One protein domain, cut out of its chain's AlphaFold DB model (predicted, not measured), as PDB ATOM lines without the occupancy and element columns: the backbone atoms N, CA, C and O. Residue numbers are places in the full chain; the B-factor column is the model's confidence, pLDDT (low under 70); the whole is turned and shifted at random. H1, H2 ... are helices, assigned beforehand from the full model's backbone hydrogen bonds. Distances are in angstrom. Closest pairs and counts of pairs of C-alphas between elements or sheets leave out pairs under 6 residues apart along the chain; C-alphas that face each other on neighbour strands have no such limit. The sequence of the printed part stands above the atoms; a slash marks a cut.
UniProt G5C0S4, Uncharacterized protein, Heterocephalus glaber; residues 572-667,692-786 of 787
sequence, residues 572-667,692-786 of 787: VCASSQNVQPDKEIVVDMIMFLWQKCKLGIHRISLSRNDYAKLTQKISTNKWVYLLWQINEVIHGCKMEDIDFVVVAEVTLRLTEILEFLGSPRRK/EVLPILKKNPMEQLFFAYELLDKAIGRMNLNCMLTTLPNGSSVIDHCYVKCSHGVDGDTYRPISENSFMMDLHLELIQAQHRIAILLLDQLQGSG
ATOM      1  N   VAL A 572      74.189  69.715  71.995       85.06
ATOM      2  CA  VAL A 572      75.213  69.766  73.055       85.06
ATOM      3  C   VAL A 572      76.623  69.488  72.525       85.06
ATOM      4  O   VAL A 572      77.533  70.261  72.812       85.06
ATOM      5  N   CYS A 573      76.812  68.409  71.759       80.88
ATOM      6  CA  CYS A 573      78.136  67.853  71.449       80.88
ATOM      7  C   CYS A 573      78.665  68.267  70.067       80.88
ATOM      8  O   CYS A 573      79.865  68.456  69.902       80.88
ATOM      9  N   ALA A 574      77.787  68.420  69.068       68.12
ATOM     10  CA  ALA A 574      78.194  68.648  67.674       68.12
ATOM     11  C   ALA A 574      78.228  70.130  67.247       68.12
ATOM     12  O   ALA A 574      78.425  70.429  66.070       68.12
ATOM     13  N   SER A 575      77.977  71.077  68.158       64.62
ATOM     14  CA  SER A 575      77.676  72.454  67.754       64.62
ATOM     15  C   SER A 575      78.910  73.348  67.599       64.62
ATOM     16  O   SER A 575      79.632  73.601  68.562       64.62
ATOM     17  N   SER A 576      79.074  73.919  66.408       57.28
ATOM     18  CA  SER A 576      80.228  74.726  65.981       57.28
ATOM     19  C   SER A 576      80.409  76.085  66.675       57.28
ATOM     20  O   SER A 576      81.444  76.721  66.492       57.28
ATOM     21  N   GLN A 577      79.426  76.557  67.449       61.72
ATOM     22  CA  GLN A 577      79.372  77.936  67.968       61.72
ATOM     23  C   GLN A 577      79.570  78.062  69.494       61.72
ATOM     24  O   GLN A 577      79.397  79.149  70.035       61.72
ATOM     25  N   ASN A 578      79.899  76.981  70.217       69.94
ATOM     26  CA  ASN A 578      80.070  76.932  71.689       69.94
ATOM     27  C   ASN A 578      78.864  77.374  72.563       69.94
ATOM     28  O   ASN A 578      78.911  77.232  73.785       69.94
ATOM     29  N   VAL A 579      77.767  77.863  71.979       82.31
ATOM     30  CA  VAL A 579      76.513  78.181  72.684       82.31
ATOM     31  C   VAL A 579      75.838  76.887  73.145       82.31
ATOM     32  O   VAL A 579      75.423  76.093  72.305       82.31
ATOM     33  N   GLN A 580      75.679  76.663  74.450       84.12
ATOM     34  CA  GLN A 580      74.912  75.519  74.976       84.12
ATOM     35  C   GLN A 580      73.431  75.883  75.221       84.12
ATOM     36  O   GLN A 580      73.142  77.054  75.488       84.12
ATOM     37  N   PRO A 581      72.491  74.914  75.142       87.00
ATOM     38  CA  PRO A 581      71.081  75.134  75.477       87.00
ATOM     39  C   PRO A 581      70.867  75.467  76.963       87.00
ATOM     40  O   PRO A 581      71.800  75.514  77.767       87.00
ATOM     41  N   ASP A 582      69.615  75.685  77.353       88.44
ATOM     42  CA  ASP A 582      69.220  75.830  78.750       88.44
ATOM     43  C   ASP A 582      69.567  74.586  79.583       88.44
ATOM     44  O   ASP A 582      69.150  73.468  79.264       88.44
ATOM     45  N   LYS A 583      70.309  74.788  80.682       86.44
ATOM     46  CA  LYS A 583      70.783  73.704  81.558       86.44
ATOM     47  C   LYS A 583      69.628  72.852  82.079       86.44
ATOM     48  O   LYS A 583      69.736  71.631  82.082       86.44
ATOM     49  N   GLU A 584      68.529  73.479  82.504       86.94
ATOM     50  CA  GLU A 584      67.387  72.752  83.077       86.94
ATOM     51  C   GLU A 584      66.709  71.844  82.044       86.94
ATOM     52  O   GLU A 584      66.364  70.711  82.374       86.94
ATOM     53  N   ILE A 585      66.590  72.295  80.788       89.94
ATOM     54  CA  ILE A 585      66.049  71.480  79.688       89.94
ATOM     55  C   ILE A 585      66.963  70.275  79.451       89.94
ATOM     56  O   ILE A 585      66.484  69.146  79.417       89.94
ATOM     57  N   VAL A 586      68.276  70.494  79.337       90.00
ATOM     58  CA  VAL A 586      69.238  69.414  79.065       90.00
ATOM     59  C   VAL A 586      69.286  68.390  80.205       90.00
ATOM     60  O   VAL A 586      69.241  67.192  79.935       90.00
ATOM     61  N   VAL A 587      69.307  68.829  81.469       88.62
ATOM     62  CA  VAL A 587      69.272  67.926  82.633       88.62
ATOM     63  C   VAL A 587      67.979  67.109  82.646       88.62
ATOM     64  O   VAL A 587      68.046  65.881  82.676       88.62
ATOM     65  N   ASP A 588      66.807  67.747  82.568       88.19
ATOM     66  CA  ASP A 588      65.523  67.034  82.596       88.19
ATOM     67  C   ASP A 588      65.372  66.073  81.388       88.19
ATOM     68  O   ASP A 588      64.788  64.995  81.525       88.19
ATOM     69  N   MET A 589      65.964  66.394  80.228       90.50
ATOM     70  CA  MET A 589      66.028  65.494  79.066       90.50
ATOM     71  C   MET A 589      66.940  64.286  79.266       90.50
ATOM     72  O   MET A 589      66.542  63.179  78.904       90.50
ATOM     73  N   ILE A 590      68.129  64.464  79.854       90.69
ATOM     74  CA  ILE A 590      69.020  63.351  80.221       90.69
ATOM     75  C   ILE A 590      68.273  62.393  81.157       90.69
ATOM     76  O   ILE A 590      68.267  61.185  80.918       90.69
ATOM     77  N   MET A 591      67.567  62.924  82.165       88.38
ATOM     78  CA  MET A 591      66.751  62.120  83.082       88.38
ATOM     79  C   MET A 591      65.636  61.367  82.334       88.38
ATOM     80  O   MET A 591      65.474  60.162  82.528       88.38
ATOM     81  N   PHE A 592      64.887  62.039  81.451       90.06
ATOM     82  CA  PHE A 592      63.809  61.419  80.669       90.06
ATOM     83  C   PHE A 592      64.321  60.296  79.753       90.06
ATOM     84  O   PHE A 592      63.790  59.182  79.775       90.06
ATOM     85  N   LEU A 593      65.372  60.571  78.972       91.19
ATOM     86  CA  LEU A 593      65.992  59.596  78.076       91.19
ATOM     87  C   LEU A 593      66.586  58.421  78.858       91.19
ATOM     88  O   LEU A 593      66.410  57.279  78.432       91.19
ATOM     89  N   TRP A 594      67.205  58.661  80.020       91.62
ATOM     90  CA  TRP A 594      67.730  57.596  80.875       91.62
ATOM     91  C   TRP A 594      66.631  56.643  81.354       91.62
ATOM     92  O   TRP A 594      66.760  55.434  81.168       91.62
ATOM     93  N   GLN A 595      65.508  57.149  81.876       89.12
ATOM     94  CA  GLN A 595      64.415  56.285  82.350       89.12
ATOM     95  C   GLN A 595      63.821  55.412  81.228       89.12
ATOM     96  O   GLN A 595      63.452  54.259  81.463       89.12
ATOM     97  N   LYS A 596      63.769  55.913  79.984       87.88
ATOM     98  CA  LYS A 596      63.373  55.111  78.811       87.88
ATOM     99  C   LYS A 596      64.469  54.110  78.416       87.88
ATOM    100  O   LYS A 596      64.169  52.940  78.182       87.88
ATOM    101  N   CYS A 597      65.730  54.548  78.380       88.38
ATOM    102  CA  CYS A 597      66.892  53.737  78.015       88.38
ATOM    103  C   CYS A 597      67.080  52.541  78.958       88.38
ATOM    104  O   CYS A 597      67.194  51.412  78.487       88.38
ATOM    105  N   LYS A 598      67.001  52.759  80.276       85.44
ATOM    106  CA  LYS A 598      67.105  51.735  81.327       85.44
ATOM    107  C   LYS A 598      66.142  50.565  81.089       85.44
ATOM    108  O   LYS A 598      66.553  49.405  81.096       85.44
ATOM    109  N   LEU A 599      64.878  50.858  80.766       81.50
ATOM    110  CA  LEU A 599      63.861  49.850  80.420       81.50
ATOM    111  C   LEU A 599      64.149  49.108  79.102       81.50
ATOM    112  O   LEU A 599      63.747  47.952  78.953       81.50
ATOM    113  N   GLY A 600      64.829  49.748  78.148       77.06
ATOM    114  CA  GLY A 600      65.307  49.127  76.911       77.06
ATOM    115  C   GLY A 600      66.506  48.204  77.138       77.06
ATOM    116  O   GLY A 600      66.482  47.046  76.723       77.06
ATOM    117  N   ILE A 601      67.519  48.681  77.869       78.94
ATOM    118  CA  ILE A 601      68.734  47.930  78.214       78.94
ATOM    119  C   ILE A 601      68.406  46.702  79.076       78.94
ATOM    120  O   ILE A 601      68.912  45.623  78.787       78.94
ATOM    121  N   HIS A 602      67.480  46.787  80.041       73.56
ATOM    122  CA  HIS A 602      67.051  45.614  80.822       73.56
ATOM    123  C   HIS A 602      66.413  44.487  79.977       73.56
ATOM    124  O   HIS A 602      66.380  43.339  80.419       73.56
ATOM    125  N   ARG A 603      65.945  44.763  78.747       67.50
ATOM    126  CA  ARG A 603      65.473  43.725  77.802       67.50
ATOM    127  C   ARG A 603      66.626  43.028  77.065       67.50
ATOM    128  O   ARG A 603      66.430  41.959  76.480       67.50
ATOM    129  N   ILE A 604      67.835  43.587  77.108       67.19
ATOM    130  CA  ILE A 604      69.070  42.950  76.639       67.19
ATOM    131  C   ILE A 604      69.554  41.989  77.731       67.19
ATOM    132  O   ILE A 604      70.498  42.256  78.468       67.19
ATOM    133  N   SER A 605      68.890  40.839  77.846       53.50
ATOM    134  CA  SER A 605      69.333  39.776  78.750       53.50
ATOM    135  C   SER A 605      70.750  39.313  78.378       53.50
ATOM    136  O   SER A 605      70.924  38.589  77.396       53.50
ATOM    137  N   LEU A 606      71.747  39.667  79.200       58.53
ATOM    138  CA  LEU A 606      73.128  39.152  79.155       58.53
ATOM    139  C   LEU A 606      73.231  37.690  79.655       58.53
ATOM    140  O   LEU A 606      74.236  37.260  80.225       58.53
ATOM    141  N   SER A 607      72.170  36.908  79.439       48.75
ATOM    142  CA  SER A 607      72.135  35.469  79.681       48.75
ATOM    143  C   SER A 607      73.085  34.717  78.740       48.75
ATOM    144  O   SER A 607      73.612  35.260  77.767       48.75
ATOM    145  N   ARG A 608      73.339  33.449  79.080       48.62
ATOM    146  CA  ARG A 608      74.447  32.592  78.617       48.62
ATOM    147  C   ARG A 608      74.316  32.109  77.156       48.62
ATOM    148  O   ARG A 608      74.360  30.913  76.895       48.62
ATOM    149  N   ASN A 609      74.151  33.044  76.225       53.16
ATOM    150  CA  ASN A 609      74.038  32.818  74.782       53.16
ATOM    151  C   ASN A 609      75.407  32.880  74.077       53.16
ATOM    152  O   ASN A 609      76.395  33.343  74.654       53.16
ATOM    153  N   ASP A 610      75.448  32.447  72.814       60.09
ATOM    154  CA  ASP A 610      76.655  32.465  71.977       60.09
ATOM    155  C   ASP A 610      77.265  33.869  71.877       60.09
ATOM    156  O   ASP A 610      76.580  34.829  71.513       60.09
ATOM    157  N   TYR A 611      78.575  33.974  72.128       64.50
ATOM    158  CA  TYR A 611      79.305  35.248  72.150       64.50
ATOM    159  C   TYR A 611      79.092  36.064  70.865       64.50
ATOM    160  O   TYR A 611      78.712  37.227  70.937       64.50
ATOM    161  N   ALA A 612      79.228  35.436  69.692       65.25
ATOM    162  CA  ALA A 612      79.032  36.099  68.401       65.25
ATOM    163  C   ALA A 612      77.609  36.665  68.225       65.25
ATOM    164  O   ALA A 612      77.454  37.819  67.824       65.25
ATOM    165  N   LYS A 613      76.571  35.894  68.589       67.81
ATOM    166  CA  LYS A 613      75.167  36.334  68.503       67.81
ATOM    167  C   LYS A 613      74.876  37.476  69.477       67.81
ATOM    168  O   LYS A 613      74.141  38.397  69.132       67.81
ATOM    169  N   LEU A 614      75.455  37.442  70.681       67.50
ATOM    170  CA  LEU A 614      75.287  38.509  71.669       67.50
ATOM    171  C   LEU A 614      76.024  39.791  71.251       67.50
ATOM    172  O   LEU A 614      75.425  40.861  71.300       67.50
ATOM    173  N   THR A 615      77.257  39.694  70.747       68.81
ATOM    174  CA  THR A 615      78.010  40.838  70.207       68.81
ATOM    175  C   THR A 615      77.293  41.478  69.014       68.81
ATOM    176  O   THR A 615      77.123  42.694  68.996       68.81
ATOM    177  N   GLN A 616      76.769  40.685  68.071       68.62
ATOM    178  CA  GLN A 616      75.945  41.185  66.959       68.62
ATOM    179  C   GLN A 616      74.642  41.850  67.447       68.62
ATOM    180  O   GLN A 616      74.238  42.891  66.931       68.62
ATOM    181  N   LYS A 617      73.991  41.282  68.472       72.25
ATOM    182  CA  LYS A 617      72.789  41.842  69.119       72.25
ATOM    183  C   LYS A 617      73.062  43.111  69.943       72.25
ATOM    184  O   LYS A 617      72.119  43.851  70.226       72.25
ATOM    185  N   ILE A 618      74.311  43.363  70.338       72.81
ATOM    186  CA  ILE A 618      74.755  44.609  70.985       72.81
ATOM    187  C   ILE A 618      75.071  45.666  69.919       72.81
ATOM    188  O   ILE A 618      74.559  46.779  70.010       72.81
ATOM    189  N   SER A 619      75.841  45.321  68.881       67.25
ATOM    190  CA  SER A 619      76.275  46.282  67.853       67.25
ATOM    191  C   SER A 619      75.155  46.806  66.954       67.25
ATOM    192  O   SER A 619      75.270  47.909  66.428       67.25
ATOM    193  N   THR A 620      74.055  46.062  66.820       69.69
ATOM    194  CA  THR A 620      72.855  46.476  66.069       69.69
ATOM    195  C   THR A 620      71.783  47.151  66.939       69.69
ATOM    196  O   THR A 620      70.683  47.440  66.468       69.69
ATOM    197  N   ASN A 621      72.050  47.395  68.228       78.06
ATOM    198  CA  ASN A 621      71.004  47.763  69.175       78.06
ATOM    199  C   ASN A 621      70.786  49.277  69.297       78.06
ATOM    200  O   ASN A 621      71.606  49.981  69.894       78.06
ATOM    201  N   LYS A 622      69.618  49.768  68.854       81.38
ATOM    202  CA  LYS A 622      69.223  51.180  69.028       81.38
ATOM    203  C   LYS A 622      69.302  51.642  70.500       81.38
ATOM    204  O   LYS A 622      69.677  52.782  70.755       81.38
ATOM    205  N   TRP A 623      69.044  50.768  71.482       84.62
ATOM    206  CA  TRP A 623      69.135  51.124  72.910       84.62
ATOM    207  C   TRP A 623      70.571  51.299  73.417       84.62
ATOM    208  O   TRP A 623      70.799  52.142  74.279       84.62
ATOM    209  N   VAL A 624      71.539  50.554  72.871       82.12
ATOM    210  CA  VAL A 624      72.969  50.725  73.198       82.12
ATOM    211  C   VAL A 624      73.518  51.990  72.534       82.12
ATOM    212  O   VAL A 624      74.297  52.714  73.146       82.12
ATOM    213  N   TYR A 625      73.040  52.320  71.329       82.50
ATOM    214  CA  TYR A 625      73.316  53.611  70.689       82.50
ATOM    215  C   TYR A 625      72.756  54.790  71.506       82.50
ATOM    216  O   TYR A 625      73.471  55.759  71.753       82.50
ATOM    217  N   LEU A 626      71.525  54.682  72.022       85.62
ATOM    218  CA  LEU A 626      70.948  55.676  72.937       85.62
ATOM    219  C   LEU A 626      71.758  55.818  74.237       85.62
ATOM    220  O   LEU A 626      72.007  56.935  74.677       85.62
ATOM    221  N   LEU A 627      72.190  54.705  74.841       87.50
ATOM    222  CA  LEU A 627      73.029  54.722  76.044       87.50
ATOM    223  C   LEU A 627      74.347  55.474  75.804       87.50
ATOM    224  O   LEU A 627      74.748  56.292  76.630       87.50
ATOM    225  N   TRP A 628      74.979  55.242  74.649       86.25
ATOM    226  CA  TRP A 628      76.157  55.989  74.214       86.25
ATOM    227  C   TRP A 628      75.864  57.489  74.070       86.25
ATOM    228  O   TRP A 628      76.571  58.304  74.651       86.25
ATOM    229  N   GLN A 629      74.791  57.872  73.367       84.50
ATOM    230  CA  GLN A 629      74.427  59.286  73.198       84.50
ATOM    231  C   GLN A 629      74.156  59.999  74.530       84.50
ATOM    232  O   GLN A 629      74.556  61.150  74.687       84.50
ATOM    233  N   ILE A 630      73.515  59.328  75.494       89.88
ATOM    234  CA  ILE A 630      73.299  59.871  76.844       89.88
ATOM    235  C   ILE A 630      74.647  60.107  77.546       89.88
ATOM    236  O   ILE A 630      74.840  61.170  78.132       89.88
ATOM    237  N   ASN A 631      75.591  59.164  77.453       88.88
ATOM    238  CA  ASN A 631      76.936  59.301  78.021       88.88
ATOM    239  C   ASN A 631      77.712  60.482  77.405       88.88
ATOM    240  O   ASN A 631      78.241  61.316  78.138       88.88
ATOM    241  N   GLU A 632      77.732  60.599  76.074       86.19
ATOM    242  CA  GLU A 632      78.418  61.706  75.388       86.19
ATOM    243  C   GLU A 632      77.794  63.064  75.741       86.19
ATOM    244  O   GLU A 632      78.517  64.012  76.037       86.19
ATOM    245  N   VAL A 633      76.459  63.159  75.800       88.06
ATOM    246  CA  VAL A 633      75.754  64.382  76.226       88.06
ATOM    247  C   VAL A 633      76.083  64.746  77.675       88.06
ATOM    248  O   VAL A 633      76.335  65.916  77.956       88.06
ATOM    249  N   ILE A 634      76.129  63.766  78.584       87.56
ATOM    250  CA  ILE A 634      76.547  63.976  79.977       87.56
ATOM    251  C   ILE A 634      77.949  64.605  80.022       87.56
ATOM    252  O   ILE A 634      78.125  65.621  80.694       87.56
ATOM    253  N   HIS A 635      78.918  64.068  79.273       82.19
ATOM    254  CA  HIS A 635      80.293  64.584  79.244       82.19
ATOM    255  C   HIS A 635      80.478  65.884  78.440       82.19
ATOM    256  O   HIS A 635      81.399  66.644  78.738       82.19
ATOM    257  N   GLY A 636      79.616  66.170  77.460       78.44
ATOM    258  CA  GLY A 636      79.578  67.448  76.739       78.44
ATOM    259  C   GLY A 636      78.988  68.600  77.565       78.44
ATOM    260  O   GLY A 636      79.233  69.775  77.280       78.44
ATOM    261  N   CYS A 637      78.230  68.290  78.617       76.56
ATOM    262  CA  CYS A 637      77.729  69.265  79.581       76.56
ATOM    263  C   CYS A 637      78.744  69.579  80.687       76.56
ATOM    264  O   CYS A 637      79.614  68.782  81.035       76.56
ATOM    265  N   LYS A 638      78.583  70.744  81.330       67.38
ATOM    266  CA  LYS A 638      79.275  71.007  82.599       67.38
ATOM    267  C   LYS A 638      78.722  70.063  83.669       67.38
ATOM    268  O   LYS A 638      77.561  70.162  84.055       67.38
ATOM    269  N   MET A 639      79.572  69.154  84.138       57.66
ATOM    270  CA  MET A 639      79.251  68.017  85.016       57.66
ATOM    271  C   MET A 639      78.824  68.401  86.453       57.66
ATOM    272  O   MET A 639      78.850  67.561  87.343       57.66
ATOM    273  N   GLU A 640      78.412  69.641  86.702       64.00
ATOM    274  CA  GLU A 640      78.085  70.161  88.037       64.00
ATOM    275  C   GLU A 640      76.580  70.054  88.360       64.00
ATOM    276  O   GLU A 640      76.229  69.849  89.516       64.00
ATOM    277  N   ASP A 641      75.686  70.128  87.359       63.94
ATOM    278  CA  ASP A 641      74.231  70.295  87.587       63.94
ATOM    279  C   ASP A 641      73.369  69.021  87.400       63.94
ATOM    280  O   ASP A 641      72.164  69.048  87.656       63.94
ATOM    281  N   ILE A 642      73.947  67.916  86.914       77.00
ATOM    282  CA  ILE A 642      73.236  66.636  86.683       77.00
ATOM    283  C   ILE A 642      73.212  65.799  87.980       77.00
ATOM    284  O   ILE A 642      74.152  65.848  88.777       77.00
ATOM    285  N   ASP A 643      72.176  64.983  88.181       80.56
ATOM    286  CA  ASP A 643      72.146  63.986  89.259       80.56
ATOM    287  C   ASP A 643      73.306  62.979  89.107       80.56
ATOM    288  O   ASP A 643      73.440  62.301  88.083       80.56
ATOM    289  N   PHE A 644      74.166  62.884  90.125       79.44
ATOM    290  CA  PHE A 644      75.318  61.984  90.105       79.44
ATOM    291  C   PHE A 644      74.905  60.503  90.120       79.44
ATOM    292  O   PHE A 644      75.652  59.683  89.591       79.44
ATOM    293  N   VAL A 645      73.724  60.163  90.654       83.69
ATOM    294  CA  VAL A 645      73.186  58.794  90.637       83.69
ATOM    295  C   VAL A 645      72.951  58.350  89.197       83.69
ATOM    296  O   VAL A 645      73.400  57.279  88.802       83.69
ATOM    297  N   VAL A 646      72.315  59.192  88.379       86.06
ATOM    298  CA  VAL A 646      72.061  58.880  86.963       86.06
ATOM    299  C   VAL A 646      73.358  58.793  86.163       86.06
ATOM    300  O   VAL A 646      73.483  57.921  85.310       86.06
ATOM    301  N   VAL A 647      74.349  59.630  86.472       87.75
ATOM    302  CA  VAL A 647      75.677  59.552  85.845       87.75
ATOM    303  C   VAL A 647      76.362  58.228  86.191       87.75
ATOM    304  O   VAL A 647      76.814  57.528  85.290       87.75
ATOM    305  N   ALA A 648      76.367  57.835  87.467       87.06
ATOM    306  CA  ALA A 648      76.907  56.554  87.915       87.06
ATOM    307  C   ALA A 648      76.174  55.353  87.285       87.06
ATOM    308  O   ALA A 648      76.829  54.446  86.777       87.06
ATOM    309  N   GLU A 649      74.836  55.356  87.242       88.50
ATOM    310  CA  GLU A 649      74.060  54.283  86.605       88.50
ATOM    311  C   GLU A 649      74.328  54.170  85.092       88.50
ATOM    312  O   GLU A 649      74.482  53.058  84.579       88.50
ATOM    313  N   VAL A 650      74.401  55.298  84.369       89.00
ATOM    314  CA  VAL A 650      74.721  55.330  82.929       89.00
ATOM    315  C   VAL A 650      76.130  54.794  82.688       89.00
ATOM    316  O   VAL A 650      76.310  53.904  81.851       89.00
ATOM    317  N   THR A 651      77.119  55.279  83.446       89.69
ATOM    318  CA  THR A 651      78.506  54.815  83.343       89.69
ATOM    319  C   THR A 651      78.620  53.324  83.660       89.69
ATOM    320  O   THR A 651      79.274  52.611  82.901       89.69
ATOM    321  N   LEU A 652      77.950  52.811  84.699       88.06
ATOM    322  CA  LEU A 652      77.941  51.377  85.017       88.06
ATOM    323  C   LEU A 652      77.365  50.543  83.864       88.06
ATOM    324  O   LEU A 652      78.022  49.612  83.406       88.06
ATOM    325  N   ARG A 653      76.191  50.890  83.320       87.50
ATOM    326  CA  ARG A 653      75.593  50.100  82.223       87.50
ATOM    327  C   ARG A 653      76.378  50.181  80.916       87.50
ATOM    328  O   ARG A 653      76.395  49.203  80.172       87.50
ATOM    329  N   LEU A 654      77.046  51.299  80.629       87.62
ATOM    330  CA  LEU A 654      77.915  51.393  79.453       87.62
ATOM    331  C   LEU A 654      79.218  50.602  79.652       87.62
ATOM    332  O   LEU A 654      79.668  49.908  78.742       87.62
ATOM    333  N   THR A 655      79.801  50.655  80.850       87.88
ATOM    334  CA  THR A 655      81.067  49.976  81.160       87.88
ATOM    335  C   THR A 655      80.903  48.466  81.313       87.88
ATOM    336  O   THR A 655      81.775  47.748  80.844       87.88
ATOM    337  N   GLU A 656      79.763  47.956  81.798       85.75
ATOM    338  CA  GLU A 656      79.406  46.524  81.728       85.75
ATOM    339  C   GLU A 656      79.417  45.983  80.283       85.75
ATOM    340  O   GLU A 656      79.873  44.867  80.022       85.75
ATOM    341  N   ILE A 657      78.923  46.775  79.323       83.25
ATOM    342  CA  ILE A 657      78.885  46.398  77.901       83.25
ATOM    343  C   ILE A 657      80.298  46.421  77.301       83.25
ATOM    344  O   ILE A 657      80.669  45.493  76.581       83.25
ATOM    345  N   LEU A 658      81.104  47.437  77.621       83.56
ATOM    346  CA  LEU A 658      82.498  47.534  77.172       83.56
ATOM    347  C   LEU A 658      83.398  46.463  77.821       83.56
ATOM    348  O   LEU A 658      84.249  45.900  77.138       83.56
ATOM    349  N   GLU A 659      83.171  46.113  79.091       84.56
ATOM    350  CA  GLU A 659      83.827  44.997  79.788       84.56
ATOM    351  C   GLU A 659      83.529  43.668  79.077       84.56
ATOM    352  O   GLU A 659      84.444  42.892  78.804       84.56
ATOM    353  N   PHE A 660      82.265  43.424  78.701       80.06
ATOM    354  CA  PHE A 660      81.879  42.230  77.946       80.06
ATOM    355  C   PHE A 660      82.583  42.152  76.582       80.06
ATOM    356  O   PHE A 660      83.204  41.130  76.281       80.06
ATOM    357  N   LEU A 661      82.506  43.217  75.777       76.50
ATOM    358  CA  LEU A 661      83.069  43.275  74.420       76.50
ATOM    359  C   LEU A 661      84.602  43.213  74.409       76.50
ATOM    360  O   LEU A 661      85.194  42.568  73.542       76.50
ATOM    361  N   GLY A 662      85.232  43.849  75.398       73.69
ATOM    362  CA  GLY A 662      86.675  43.862  75.589       73.69
ATOM    363  C   GLY A 662      87.254  42.555  76.143       73.69
ATOM    364  O   GLY A 662      88.475  42.413  76.176       73.69
ATOM    365  N   SER A 663      86.421  41.602  76.590       70.50
ATOM    366  CA  SER A 663      86.872  40.389  77.290       70.50
ATOM    367  C   SER A 663      87.238  39.221  76.341       70.50
ATOM    368  O   SER A 663      86.364  38.591  75.741       70.50
ATOM    369  N   PRO A 664      88.518  38.799  76.245       57.03
ATOM    370  CA  PRO A 664      88.926  37.733  75.317       57.03
ATOM    371  C   PRO A 664      88.618  36.302  75.812       57.03
ATOM    372  O   PRO A 664      88.966  35.321  75.147       57.03
ATOM    373  N   ARG A 665      87.993  36.138  76.992       53.34
ATOM    374  CA  ARG A 665      87.916  34.864  77.743       53.34
ATOM    375  C   ARG A 665      86.509  34.254  77.893       53.34
ATOM    376  O   ARG A 665      86.222  33.592  78.885       53.34
ATOM    377  N   ARG A 666      85.651  34.359  76.868       47.78
ATOM    378  CA  ARG A 666      84.472  33.466  76.696       47.78
ATOM    379  C   ARG A 666      84.622  32.424  75.575       47.78
ATOM    380  O   ARG A 666      83.633  31.936  75.031       47.78
ATOM    381  N   LYS A 667      85.858  31.988  75.293       39.38
ATOM    382  CA  LYS A 667      86.094  30.686  74.642       39.38
ATOM    383  C   LYS A 667      85.639  29.580  75.599       39.38
ATOM    384  O   LYS A 667      86.334  29.271  76.564       39.38
ATOM    385  N   GLU A 692      74.951  53.541  61.471       44.41
ATOM    386  CA  GLU A 692      76.404  53.474  61.601       44.41
ATOM    387  C   GLU A 692      76.787  52.730  62.885       44.41
ATOM    388  O   GLU A 692      76.400  53.121  63.988       44.41
ATOM    389  N   VAL A 693      77.581  51.663  62.739       51.34
ATOM    390  CA  VAL A 693      78.134  50.933  63.883       51.34
ATOM    391  C   VAL A 693      78.890  51.929  64.759       51.34
ATOM    392  O   VAL A 693      79.817  52.589  64.282       51.34
ATOM    393  N   LEU A 694      78.466  52.026  66.025       58.81
ATOM    394  CA  LEU A 694      79.005  52.928  67.044       58.81
ATOM    395  C   LEU A 694      80.533  53.078  66.920       58.81
ATOM    396  O   LEU A 694      81.222  52.054  66.903       58.81
ATOM    397  N   PRO A 695      81.094  54.303  66.899       62.94
ATOM    398  CA  PRO A 695      82.536  54.502  66.731       62.94
ATOM    399  C   PRO A 695      83.390  53.713  67.733       62.94
ATOM    400  O   PRO A 695      84.420  53.165  67.353       62.94
ATOM    401  N   ILE A 696      82.931  53.564  68.983       62.50
ATOM    402  CA  ILE A 696      83.600  52.742  70.005       62.50
ATOM    403  C   ILE A 696      83.590  51.236  69.680       62.50
ATOM    404  O   ILE A 696      84.544  50.534  69.995       62.50
ATOM    405  N   LEU A 697      82.558  50.737  68.991       62.41
ATOM    406  CA  LEU A 697      82.447  49.334  68.573       62.41
ATOM    407  C   LEU A 697      83.286  49.014  67.326       62.41
ATOM    408  O   LEU A 697      83.537  47.843  67.054       62.41
ATOM    409  N   LYS A 698      83.741  50.040  66.593       63.06
ATOM    410  CA  LYS A 698      84.753  49.917  65.530       63.06
ATOM    411  C   LYS A 698      86.192  49.870  66.089       63.06
ATOM    412  O   LYS A 698      87.101  49.509  65.347       63.06
ATOM    413  N   LYS A 699      86.410  50.229  67.365       69.81
ATOM    414  CA  LYS A 699      87.730  50.212  68.029       69.81
ATOM    415  C   LYS A 699      88.149  48.818  68.508       69.81
ATOM    416  O   LYS A 699      87.311  47.944  68.721       69.81
ATOM    417  N   ASN A 700      89.449  48.634  68.731       76.81
ATOM    418  CA  ASN A 700      90.049  47.418  69.281       76.81
ATOM    419  C   ASN A 700      89.574  47.178  70.740       76.81
ATOM    420  O   ASN A 700      89.528  48.140  71.509       76.81
ATOM    421  N   PRO A 701      89.268  45.931  71.166       77.38
ATOM    422  CA  PRO A 701      89.011  45.547  72.562       77.38
ATOM    423  C   PRO A 701      89.833  46.267  73.645       77.38
ATOM    424  O   PRO A 701      89.268  46.685  74.655       77.38
ATOM    425  N   MET A 702      91.136  46.492  73.435       79.69
ATOM    426  CA  MET A 702      91.961  47.257  74.387       79.69
ATOM    427  C   MET A 702      91.534  48.726  74.518       79.69
ATOM    428  O   MET A 702      91.455  49.250  75.625       79.69
ATOM    429  N   GLU A 703      91.213  49.393  73.408       83.12
ATOM    430  CA  GLU A 703      90.736  50.781  73.407       83.12
ATOM    431  C   GLU A 703      89.340  50.902  74.041       83.12
ATOM    432  O   GLU A 703      89.032  51.914  74.669       83.12
ATOM    433  N   GLN A 704      88.503  49.866  73.901       82.62
ATOM    434  CA  GLN A 704      87.188  49.785  74.546       82.62
ATOM    435  C   GLN A 704      87.322  49.681  76.073       82.62
ATOM    436  O   GLN A 704      86.621  50.390  76.797       82.62
ATOM    437  N   LEU A 705      88.256  48.857  76.567       85.12
ATOM    438  CA  LEU A 705      88.549  48.737  77.998       85.12
ATOM    439  C   LEU A 705      89.208  50.000  78.575       85.12
ATOM    440  O   LEU A 705      88.821  50.432  79.658       85.12
ATOM    441  N   PHE A 706      90.150  50.630  77.862       86.19
ATOM    442  CA  PHE A 706      90.740  51.904  78.297       86.19
ATOM    443  C   PHE A 706      89.685  53.012  78.403       86.19
ATOM    444  O   PHE A 706      89.632  53.712  79.413       86.19
ATOM    445  N   PHE A 707      88.794  53.129  77.412       86.44
ATOM    446  CA  PHE A 707      87.693  54.090  77.469       86.44
ATOM    447  C   PHE A 707      86.732  53.796  78.634       86.44
ATOM    448  O   PHE A 707      86.330  54.715  79.346       86.44
ATOM    449  N   ALA A 708      86.413  52.523  78.893       87.38
ATOM    450  CA  ALA A 708      85.600  52.135  80.045       87.38
ATOM    451  C   ALA A 708      86.264  52.512  81.386       87.38
ATOM    452  O   ALA A 708      85.591  53.032  82.276       87.38
ATOM    453  N   TYR A 709      87.581  52.317  81.514       90.12
ATOM    454  CA  TYR A 709      88.342  52.735  82.694       90.12
ATOM    455  C   TYR A 709      88.287  54.259  82.900       90.12
ATOM    456  O   TYR A 709      88.015  54.716  84.010       90.12
ATOM    457  N   GLU A 710      88.480  55.049  81.835       89.06
ATOM    458  CA  GLU A 710      88.368  56.512  81.891       89.06
ATOM    459  C   GLU A 710      86.978  56.999  82.324       89.06
ATOM    460  O   GLU A 710      86.881  57.958  83.089       89.06
ATOM    461  N   LEU A 711      85.898  56.380  81.830       88.00
ATOM    462  CA  LEU A 711      84.536  56.746  82.234       88.00
ATOM    463  C   LEU A 711      84.315  56.498  83.732       88.00
ATOM    464  O   LEU A 711      83.756  57.351  84.421       88.00
ATOM    465  N   LEU A 712      84.776  55.349  84.236       90.38
ATOM    466  CA  LEU A 712      84.658  54.986  85.650       90.38
ATOM    467  C   LEU A 712      85.456  55.934  86.543       90.38
ATOM    468  O   LEU A 712      84.925  56.398  87.547       90.38
ATOM    469  N   ASP A 713      86.673  56.297  86.142       89.88
ATOM    470  CA  ASP A 713      87.503  57.268  86.860       89.88
ATOM    471  C   ASP A 713      86.810  58.641  86.972       89.88
ATOM    472  O   ASP A 713      86.663  59.198  88.063       89.88
ATOM    473  N   LYS A 714      86.248  59.133  85.856       87.62
ATOM    474  CA  LYS A 714      85.465  60.381  85.798       87.62
ATOM    475  C   LYS A 714      84.204  60.318  86.677       87.62
ATOM    476  O   LYS A 714      83.865  61.312  87.325       87.62
ATOM    477  N   ALA A 715      83.516  59.176  86.731       87.00
ATOM    478  CA  ALA A 715      82.327  58.980  87.567       87.00
ATOM    479  C   ALA A 715      82.664  58.890  89.069       87.00
ATOM    480  O   ALA A 715      82.013  59.546  89.884       87.00
ATOM    481  N   ILE A 716      83.712  58.146  89.435       87.75
ATOM    482  CA  ILE A 716      84.210  58.013  90.814       87.75
ATOM    483  C   ILE A 716      84.704  59.371  91.330       87.75
ATOM    484  O   ILE A 716      84.290  59.814  92.403       87.75
ATOM    485  N   GLY A 717      85.515  60.093  90.549       84.69
ATOM    486  CA  GLY A 717      85.971  61.445  90.887       84.69
ATOM    487  C   GLY A 717      84.811  62.423  91.113       84.69
ATOM    488  O   GLY A 717      84.797  63.157  92.104       84.69
ATOM    489  N   ARG A 718      83.781  62.379  90.253       77.56
ATOM    490  CA  ARG A 718      82.550  63.173  90.418       77.56
ATOM    491  C   ARG A 718      81.790  62.818  91.695       77.56
ATOM    492  O   ARG A 718      81.288  63.727  92.359       77.56
ATOM    493  N   MET A 719      81.648  61.538  92.031       78.50
ATOM    494  CA  MET A 719      80.876  61.150  93.212       78.50
ATOM    495  C   MET A 719      81.619  61.488  94.508       78.50
ATOM    496  O   MET A 719      81.001  62.038  95.417       78.50
ATOM    497  N   ASN A 720      82.943  61.305  94.551       80.25
ATOM    498  CA  ASN A 720      83.784  61.796  95.647       80.25
ATOM    499  C   ASN A 720      83.621  63.313  95.854       80.25
ATOM    500  O   ASN A 720      83.378  63.754  96.976       80.25
ATOM    501  N   LEU A 721      83.643  64.110  94.776       76.06
ATOM    502  CA  LEU A 721      83.389  65.555  94.850       76.06
ATOM    503  C   LEU A 721      81.990  65.879  95.410       76.06
ATOM    504  O   LEU A 721      81.859  66.732  96.285       76.06
ATOM    505  N   ASN A 722      80.943  65.178  94.964       70.06
ATOM    506  CA  ASN A 722      79.585  65.376  95.490       70.06
ATOM    507  C   ASN A 722      79.469  64.982  96.972       70.06
ATOM    508  O   ASN A 722      78.761  65.648  97.726       70.06
ATOM    509  N   CYS A 723      80.203  63.967  97.426       66.19
ATOM    510  CA  CYS A 723      80.227  63.539  98.827       66.19
ATOM    511  C   CYS A 723      81.037  64.477  99.742       66.19
ATOM    512  O   CYS A 723      80.776  64.539 100.944       66.19
ATOM    513  N   MET A 724      81.968  65.263  99.184       63.62
ATOM    514  CA  MET A 724      82.587  66.398  99.885       63.62
ATOM    515  C   MET A 724      81.649  67.611  99.979       63.62
ATOM    516  O   MET A 724      81.715  68.362 100.948       63.62
ATOM    517  N   LEU A 725      80.786  67.822  98.978       61.84
ATOM    518  CA  LEU A 725      79.859  68.961  98.916       61.84
ATOM    519  C   LEU A 725      78.535  68.721  99.667       61.84
ATOM    520  O   LEU A 725      77.881  69.679 100.081       61.84
ATOM    521  N   THR A 726      78.127  67.464  99.851       56.56
ATOM    522  CA  THR A 726      76.899  67.096 100.572       56.56
ATOM    523  C   THR A 726      77.168  66.903 102.063       56.56
ATOM    524  O   THR A 726      77.549  65.831 102.533       56.56
ATOM    525  N   THR A 727      76.921  67.962 102.835       52.53
ATOM    526  CA  THR A 727      76.822  67.883 104.298       52.53
ATOM    527  C   THR A 727      75.396  67.549 104.728       52.53
ATOM    528  O   THR A 727      74.438  68.182 104.276       52.53
ATOM    529  N   LEU A 728      75.256  66.609 105.657       55.97
ATOM    530  CA  LEU A 728      74.016  66.334 106.379       55.97
ATOM    531  C   LEU A 728      73.598  67.548 107.252       55.97
ATOM    532  O   LEU A 728      74.429  68.412 107.544       55.97
ATOM    533  N   PRO A 729      72.335  67.644 107.726       46.00
ATOM    534  CA  PRO A 729      71.846  68.798 108.504       46.00
ATOM    535  C   PRO A 729      72.562  69.060 109.846       46.00
ATOM    536  O   PRO A 729      72.352  70.099 110.467       46.00
ATOM    537  N   ASN A 730      73.382  68.113 110.299       52.97
ATOM    538  CA  ASN A 730      74.260  68.174 111.471       52.97
ATOM    539  C   ASN A 730      75.694  68.664 111.148       52.97
ATOM    540  O   ASN A 730      76.465  68.898 112.074       52.97
ATOM    541  N   GLY A 731      76.057  68.791 109.866       50.53
ATOM    542  CA  GLY A 731      77.380  69.196 109.390       50.53
ATOM    543  C   GLY A 731      78.373  68.071 109.052       50.53
ATOM    544  O   GLY A 731      79.484  68.404 108.647       50.53
ATOM    545  N   SER A 732      78.034  66.779 109.181       51.38
ATOM    546  CA  SER A 732      78.921  65.685 108.725       51.38
ATOM    547  C   SER A 732      78.800  65.433 107.216       51.38
ATOM    548  O   SER A 732      77.747  65.682 106.627       51.38
ATOM    549  N   SER A 733      79.862  64.927 106.571       52.72
ATOM    550  CA  SER A 733      79.762  64.395 105.202       52.72
ATOM    551  C   SER A 733      78.820  63.187 105.174       52.72
ATOM    552  O   SER A 733      78.741  62.425 106.139       52.72
ATOM    553  N   VAL A 734      78.143  62.977 104.042       53.03
ATOM    554  CA  VAL A 734      77.298  61.799 103.783       53.03
ATOM    555  C   VAL A 734      78.043  60.457 103.952       53.03
ATOM    556  O   VAL A 734      77.385  59.459 104.242       53.03
ATOM    557  N   ILE A 735      79.381  60.421 103.832       51.31
ATOM    558  CA  ILE A 735      80.198  59.201 104.023       51.31
ATOM    559  C   ILE A 735      80.789  59.094 105.451       51.31
ATOM    560  O   ILE A 735      81.048  57.984 105.916       51.31
ATOM    561  N   ASP A 736      80.967  60.202 106.184       45.06
ATOM    562  CA  ASP A 736      81.693  60.250 107.473       45.06
ATOM    563  C   ASP A 736      80.887  59.707 108.673       45.06
ATOM    564  O   ASP A 736      80.627  60.395 109.664       45.06
ATOM    565  N   HIS A 737      80.516  58.427 108.618       43.62
ATOM    566  CA  HIS A 737      79.917  57.701 109.734       43.62
ATOM    567  C   HIS A 737      80.581  56.337 109.950       43.62
ATOM    568  O   HIS A 737      80.233  55.332 109.333       43.62
ATOM    569  N   CYS A 738      81.522  56.303 110.900       43.47
ATOM    570  CA  CYS A 738      82.092  55.063 111.423       43.47
ATOM    571  C   CYS A 738      81.003  54.143 111.998       43.47
ATOM    572  O   CYS A 738      80.085  54.601 112.682       43.47
ATOM    573  N   TYR A 739      81.160  52.830 111.807       46.31
ATOM    574  CA  TYR A 739      80.355  51.826 112.500       46.31
ATOM    575  C   TYR A 739      80.561  51.935 114.018       46.31
ATOM    576  O   TYR A 739      81.632  51.609 114.533       46.31
ATOM    577  N   VAL A 740      79.530  52.356 114.754       40.22
ATOM    578  CA  VAL A 740      79.559  52.327 116.221       40.22
ATOM    579  C   VAL A 740      79.292  50.900 116.690       40.22
ATOM    580  O   VAL A 740      78.253  50.313 116.387       40.22
ATOM    581  N   LYS A 741      80.230  50.338 117.456       35.03
ATOM    582  CA  LYS A 741      80.073  49.027 118.090       35.03
ATOM    583  C   LYS A 741      79.109  49.136 119.279       35.03
ATOM    584  O   LYS A 741      79.517  49.461 120.391       35.03
ATOM    585  N   CYS A 742      77.827  48.870 119.037       36.78
ATOM    586  CA  CYS A 742      76.788  48.851 120.067       36.78
ATOM    587  C   CYS A 742      76.947  47.640 121.000       36.78
ATOM    588  O   CYS A 742      76.385  46.575 120.755       36.78
ATOM    589  N   SER A 743      77.698  47.805 122.089       40.66
ATOM    590  CA  SER A 743      77.879  46.777 123.115       40.66
ATOM    591  C   SER A 743      76.643  46.640 124.017       40.66
ATOM    592  O   SER A 743      76.614  47.171 125.129       40.66
ATOM    593  N   HIS A 744      75.637  45.894 123.561       43.12
ATOM    594  CA  HIS A 744      74.694  45.233 124.464       43.12
ATOM    595  C   HIS A 744      75.167  43.802 124.736       43.12
ATOM    596  O   HIS A 744      75.784  43.166 123.886       43.12
ATOM    597  N   GLY A 745      74.995  43.352 125.980       45.31
ATOM    598  CA  GLY A 745      75.665  42.158 126.481       45.31
ATOM    599  C   GLY A 745      75.018  40.851 126.029       45.31
ATOM    600  O   GLY A 745      73.798  40.729 126.063       45.31
ATOM    601  N   VAL A 746      75.884  39.865 125.777       47.78
ATOM    602  CA  VAL A 746      75.589  38.461 125.437       47.78
ATOM    603  C   VAL A 746      75.086  38.242 124.000       47.78
ATOM    604  O   VAL A 746      73.962  38.578 123.654       47.78
ATOM    605  N   ASP A 747      75.948  37.554 123.245       44.28
ATOM    606  CA  ASP A 747      75.790  36.998 121.892       44.28
ATOM    607  C   ASP A 747      75.811  37.977 120.692       44.28
ATOM    608  O   ASP A 747      75.048  38.933 120.611       44.28
ATOM    609  N   GLY A 748      76.706  37.697 119.731       42.34
ATOM    610  CA  GLY A 748      76.819  38.362 118.419       42.34
ATOM    611  C   GLY A 748      77.273  39.838 118.376       42.34
ATOM    612  O   GLY A 748      76.482  40.752 118.601       42.34
ATOM    613  N   ASP A 749      78.506  40.094 117.910       35.09
ATOM    614  CA  ASP A 749      78.994  41.435 117.519       35.09
ATOM    615  C   ASP A 749      78.183  41.990 116.321       35.09
ATOM    616  O   ASP A 749      78.542  41.834 115.151       35.09
ATOM    617  N   THR A 750      77.047  42.625 116.609       40.78
ATOM    618  CA  THR A 750      76.068  43.037 115.593       40.78
ATOM    619  C   THR A 750      76.314  44.474 115.136       40.78
ATOM    620  O   THR A 750      75.816  45.439 115.720       40.78
ATOM    621  N   TYR A 751      77.078  44.625 114.054       42.88
ATOM    622  CA  TYR A 751      77.292  45.910 113.387       42.88
ATOM    623  C   TYR A 751      75.992  46.416 112.747       42.88
ATOM    624  O   TYR A 751      75.383  45.720 111.935       42.88
ATOM    625  N   ARG A 752      75.577  47.648 113.071       38.25
ATOM    626  CA  ARG A 752      74.390  48.286 112.483       38.25
ATOM    627  C   ARG A 752      74.744  49.674 111.928       38.25
ATOM    628  O   ARG A 752      75.301  50.475 112.679       38.25
ATOM    629  N   PRO A 753      74.455  49.979 110.649       42.78
ATOM    630  CA  PRO A 753      74.651  51.323 110.111       42.78
ATOM    631  C   PRO A 753      73.671  52.313 110.757       42.78
ATOM    632  O   PRO A 753      72.565  51.946 111.154       42.78
ATOM    633  N   ILE A 754      74.089  53.576 110.853       45.94
ATOM    634  CA  ILE A 754      73.356  54.660 111.541       45.94
ATOM    635  C   ILE A 754      72.513  55.501 110.553       45.94
ATOM    636  O   ILE A 754      71.764  56.382 110.962       45.94
ATOM    637  N   SER A 755      72.613  55.226 109.248       45.34
ATOM    638  CA  SER A 755      72.069  56.054 108.165       45.34
ATOM    639  C   SER A 755      71.187  55.254 107.203       45.34
ATOM    640  O   SER A 755      71.461  54.088 106.925       45.34
ATOM    641  N   GLU A 756      70.161  55.910 106.659       43.25
ATOM    642  CA  GLU A 756      69.217  55.366 105.667       43.25
ATOM    643  C   GLU A 756      69.801  55.345 104.234       43.25
ATOM    644  O   GLU A 756      69.220  54.761 103.323       43.25
ATOM    645  N   ASN A 757      70.980  55.942 104.025       50.78
ATOM    646  CA  ASN A 757      71.579  56.216 102.712       50.78
ATOM    647  C   ASN A 757      72.375  55.046 102.077       50.78
ATOM    648  O   ASN A 757      73.331  55.309 101.343       50.78
ATOM    649  N   SER A 758      72.036  53.770 102.330       57.47
ATOM    650  CA  SER A 758      72.879  52.635 101.873       57.47
ATOM    651  C   SER A 758      73.136  52.656 100.362       57.47
ATOM    652  O   SER A 758      74.284  52.566  99.940       57.47
ATOM    653  N   PHE A 759      72.090  52.910  99.571       64.06
ATOM    654  CA  PHE A 759      72.110  52.884  98.107       64.06
ATOM    655  C   PHE A 759      73.234  53.729  97.477       64.06
ATOM    656  O   PHE A 759      73.793  53.343  96.454       64.06
ATOM    657  N   MET A 760      73.607  54.861  98.088       61.72
ATOM    658  CA  MET A 760      74.697  55.707  97.579       61.72
ATOM    659  C   MET A 760      76.089  55.126  97.878       61.72
ATOM    660  O   MET A 760      77.006  55.300  97.080       61.72
ATOM    661  N   MET A 761      76.244  54.406  98.997       65.75
ATOM    662  CA  MET A 761      77.458  53.641  99.301       65.75
ATOM    663  C   MET A 761      77.567  52.422  98.379       65.75
ATOM    664  O   MET A 761      78.624  52.187  97.794       65.75
ATOM    665  N   ASP A 762      76.464  51.689  98.212       73.62
ATOM    666  CA  ASP A 762      76.378  50.498  97.363       73.62
ATOM    667  C   ASP A 762      76.803  50.839  95.916       73.62
ATOM    668  O   ASP A 762      77.695  50.201  95.354       73.62
ATOM    669  N   LEU A 763      76.280  51.940  95.363       81.31
ATOM    670  CA  LEU A 763      76.621  52.456  94.030       81.31
ATOM    671  C   LEU A 763      78.096  52.897  93.890       81.31
ATOM    672  O   LEU A 763      78.674  52.794  92.806       81.31
ATOM    673  N   HIS A 764      78.735  53.362  94.972       82.31
ATOM    674  CA  HIS A 764      80.165  53.698  94.965       82.31
ATOM    675  C   HIS A 764      81.044  52.448  94.918       82.31
ATOM    676  O   HIS A 764      82.017  52.395  94.162       82.31
ATOM    677  N   LEU A 765      80.671  51.427  95.690       83.69
ATOM    678  CA  LEU A 765      81.356  50.142  95.707       83.69
ATOM    679  C   LEU A 765      81.210  49.417  94.360       83.69
ATOM    680  O   LEU A 765      82.196  48.861  93.878       83.69
ATOM    681  N   GLU A 766      80.045  49.494  93.701       85.00
ATOM    682  CA  GLU A 766      79.853  48.972  92.337       85.00
ATOM    683  C   GLU A 766      80.781  49.646  91.308       85.00
ATOM    684  O   GLU A 766      81.433  48.946  90.528       85.00
ATOM    685  N   LEU A 767      80.904  50.982  91.328       87.62
ATOM    686  CA  LEU A 767      81.809  51.724  90.435       87.62
ATOM    687  C   LEU A 767      83.280  51.332  90.638       87.62
ATOM    688  O   LEU A 767      83.975  51.019  89.668       87.62
ATOM    689  N   ILE A 768      83.750  51.304  91.889       88.12
ATOM    690  CA  ILE A 768      85.130  50.917  92.226       88.12
ATOM    691  C   ILE A 768      85.391  49.457  91.824       88.12
ATOM    692  O   ILE A 768      86.436  49.140  91.252       88.12
ATOM    693  N   GLN A 769      84.430  48.557  92.063       87.94
ATOM    694  CA  GLN A 769      84.555  47.153  91.674       87.94
ATOM    695  C   GLN A 769      84.613  46.988  90.147       87.94
ATOM    696  O   GLN A 769      85.429  46.206  89.657       87.94
ATOM    697  N   ALA A 770      83.802  47.727  89.385       87.69
ATOM    698  CA  ALA A 770      83.857  47.729  87.923       87.69
ATOM    699  C   ALA A 770      85.213  48.243  87.405       87.69
ATOM    700  O   ALA A 770      85.824  47.598  86.547       87.69
ATOM    701  N   GLN A 771      85.734  49.336  87.978       92.62
ATOM    702  CA  GLN A 771      87.044  49.891  87.608       92.62
ATOM    703  C   GLN A 771      88.160  48.865  87.854       92.62
ATOM    704  O   GLN A 771      89.017  48.657  86.993       92.62
ATOM    705  N   HIS A 772      88.101  48.148  88.981       89.69
ATOM    706  CA  HIS A 772      89.046  47.085  89.314       89.69
ATOM    707  C   HIS A 772      88.975  45.883  88.351       89.69
ATOM    708  O   HIS A 772      90.021  45.397  87.915       89.69
ATOM    709  N   ARG A 773      87.774  45.425  87.951       88.31
ATOM    710  CA  ARG A 773      87.630  44.336  86.958       88.31
ATOM    711  C   ARG A 773      88.238  44.713  85.605       88.31
ATOM    712  O   ARG A 773      88.994  43.929  85.033       88.31
ATOM    713  N   ILE A 774      87.958  45.921  85.118       88.06
ATOM    714  CA  ILE A 774      88.490  46.421  83.842       88.06
ATOM    715  C   ILE A 774      90.013  46.613  83.912       88.06
ATOM    716  O   ILE A 774      90.711  46.243  82.968       88.06
ATOM    717  N   ALA A 775      90.554  47.089  85.041       87.69
ATOM    718  CA  ALA A 775      91.999  47.175  85.257       87.69
ATOM    719  C   ALA A 775      92.693  45.802  85.164       87.69
ATOM    720  O   ALA A 775      93.730  45.683  84.513       87.69
ATOM    721  N   ILE A 776      92.102  44.751  85.746       86.44
ATOM    722  CA  ILE A 776      92.611  43.375  85.614       86.44
ATOM    723  C   ILE A 776      92.581  42.923  84.146       86.44
ATOM    724  O   ILE A 776      93.577  42.394  83.660       86.44
ATOM    725  N   LEU A 777      91.488  43.164  83.412       85.06
ATOM    726  CA  LEU A 777      91.377  42.778  81.995       85.06
ATOM    727  C   LEU A 777      92.370  43.509  81.074       85.06
ATOM    728  O   LEU A 777      92.806  42.927  80.078       85.06
ATOM    729  N   LEU A 778      92.733  44.754  81.401       85.38
ATOM    730  CA  LEU A 778      93.792  45.507  80.722       85.38
ATOM    731  C   LEU A 778      95.178  44.907  81.013       85.38
ATOM    732  O   LEU A 778      95.947  44.669  80.083       85.38
ATOM    733  N   LEU A 779      95.484  44.604  82.280       83.69
ATOM    734  CA  LEU A 779      96.753  43.981  82.679       83.69
ATOM    735  C   LEU A 779      96.934  42.585  82.060       83.69
ATOM    736  O   LEU A 779      98.001  42.290  81.523       83.69
ATOM    737  N   ASP A 780      95.886  41.759  82.060       80.19
ATOM    738  CA  ASP A 780      95.882  40.422  81.451       80.19
ATOM    739  C   ASP A 780      96.190  40.455  79.944       80.19
ATOM    740  O   ASP A 780      96.836  39.546  79.419       80.19
ATOM    741  N   GLN A 781      95.736  41.493  79.232       73.25
ATOM    742  CA  GLN A 781      96.008  41.658  77.800       73.25
ATOM    743  C   GLN A 781      97.392  42.253  77.524       73.25
ATOM    744  O   GLN A 781      98.040  41.818  76.575       73.25
ATOM    745  N   LEU A 782      97.891  43.154  78.378       70.12
ATOM    746  CA  LEU A 782      99.267  43.664  78.302       70.12
ATOM    747  C   LEU A 782     100.318  42.578  78.597       70.12
ATOM    748  O   LEU A 782     101.397  42.592  78.011       70.12
ATOM    749  N   GLN A 783     100.000  41.609  79.462       64.44
ATOM    750  CA  GLN A 783     100.832  40.416  79.672       64.44
ATOM    751  C   GLN A 783     100.689  39.410  78.518       64.44
ATOM    752  O   GLN A 783     101.671  38.797  78.102       64.44
ATOM    753  N   GLY A 784      99.484  39.266  77.957       57.22
ATOM    754  CA  GLY A 784      99.197  38.358  76.841       57.22
ATOM    755  C   GLY A 784      99.822  38.742  75.492       57.22
ATOM    756  O   GLY A 784      99.858  37.900  74.602       57.22
ATOM    757  N   SER A 785     100.319  39.974  75.333       49.31
ATOM    758  CA  SER A 785     101.013  40.452  74.124       49.31
ATOM    759  C   SER A 785     102.544  40.310  74.161       49.31
ATOM    760  O   SER A 785     103.216  40.778  73.246       49.31
ATOM    761  N   GLY A 786     103.108  39.718  75.221       42.56
ATOM    762  CA  GLY A 786     104.556  39.556  75.428       42.56
ATOM    763  C   GLY A 786     105.136  38.185  75.046       42.56
ATOM    764  O   GLY A 786     106.213  37.842  75.537       42.56
TER     765      GLY A 786
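Overview. This is residues 572 to 667 and 692 to 786 of the 787 residues of an uncharacterized protein of Heterocephalus glaber (UniProt G5C0S4). Three long helices, H4, H6 and H7, stand side by side as an up-and-down bundle, and a second pair of helices, H1 and H3, packs on H4 on the side away from H6 and H7. The short helices H2 and H5 lie near the end where H4 ends and H6 begins, and a long loop, residues 726 to 757, reaches out from the other end. The printed part has 191 residues with seven named helices, H1 to H7 in chain order, and no named strand; the class is all helix, with 118 residues in named elements. It is only just loose, close to compact, with a radius of gyration of the C-alphas of 19.8 A and spans of 63 by 48 by 35 A.

Arrangement. H1, residues 583 to 601, touches H3, residues 622 to 636, at a shallow tilt of 28 degrees, opposite ways; their closest C-alphas, of Gly 600 and Trp 623, are 5.9 A apart. H2, residues 611 to 619, touches no helix, but is near H4, residues 644 to 662: the closest C-alphas, of Thr 615 and Leu 661, are 7.0 A apart. H4 is the hub, touching four helices. It touches H3 with residues 647 to 654 alone, closest at the C-alphas of Asn 631 and Val 650, 6.7 A, at a steep tilt of 55 degrees. H1 and H4 only just touch, with 3 pairs of C-alphas within 8 A, by residues 591 to 594 of H1 and 646 to 650 of H4 alone; the closest are Met 591 and Val 646, 7.3 A. H5, residues 695 to 698, is close to but not clearly touching H6, residues 701 to 725, with the C-alphas of Ile 696 and Gln 704 closest at 6.5 A. H4 touches H6 at a shallow tilt of 18 degrees, opposite ways, with the C-alphas of Gly 662 and Pro 701 closest at 4.2 A. H6 and H7, residues 758 to 784, form a helical hairpin, closest at the C-alphas of Tyr 709 and Gln 771, 5.8 A. Every O i to N i+4 pair is within hydrogen-bond range in H2, H3, H6 and H7; H1 and H4 each have 14 of 15, and H5 is too short for one.

Along the chain. H1 begins at C-alpha 583, (70.783, 73.704, 81.558), and is 26.1 A long. H4 measures 25.8 A and H6 36.4 A. H7, 39.0 A, ends at C-alpha 784, (99.197, 38.358, 76.841).

Size, cuts and confidence. Residues 668 to 691 are not printed; C-alphas 667 and 692 are 28.0 A apart. The link H6 to H7 is long, 32 residues. Mean pLDDT of the printed part is 71.8, and 80 residues are under 70, among them 723 to 761.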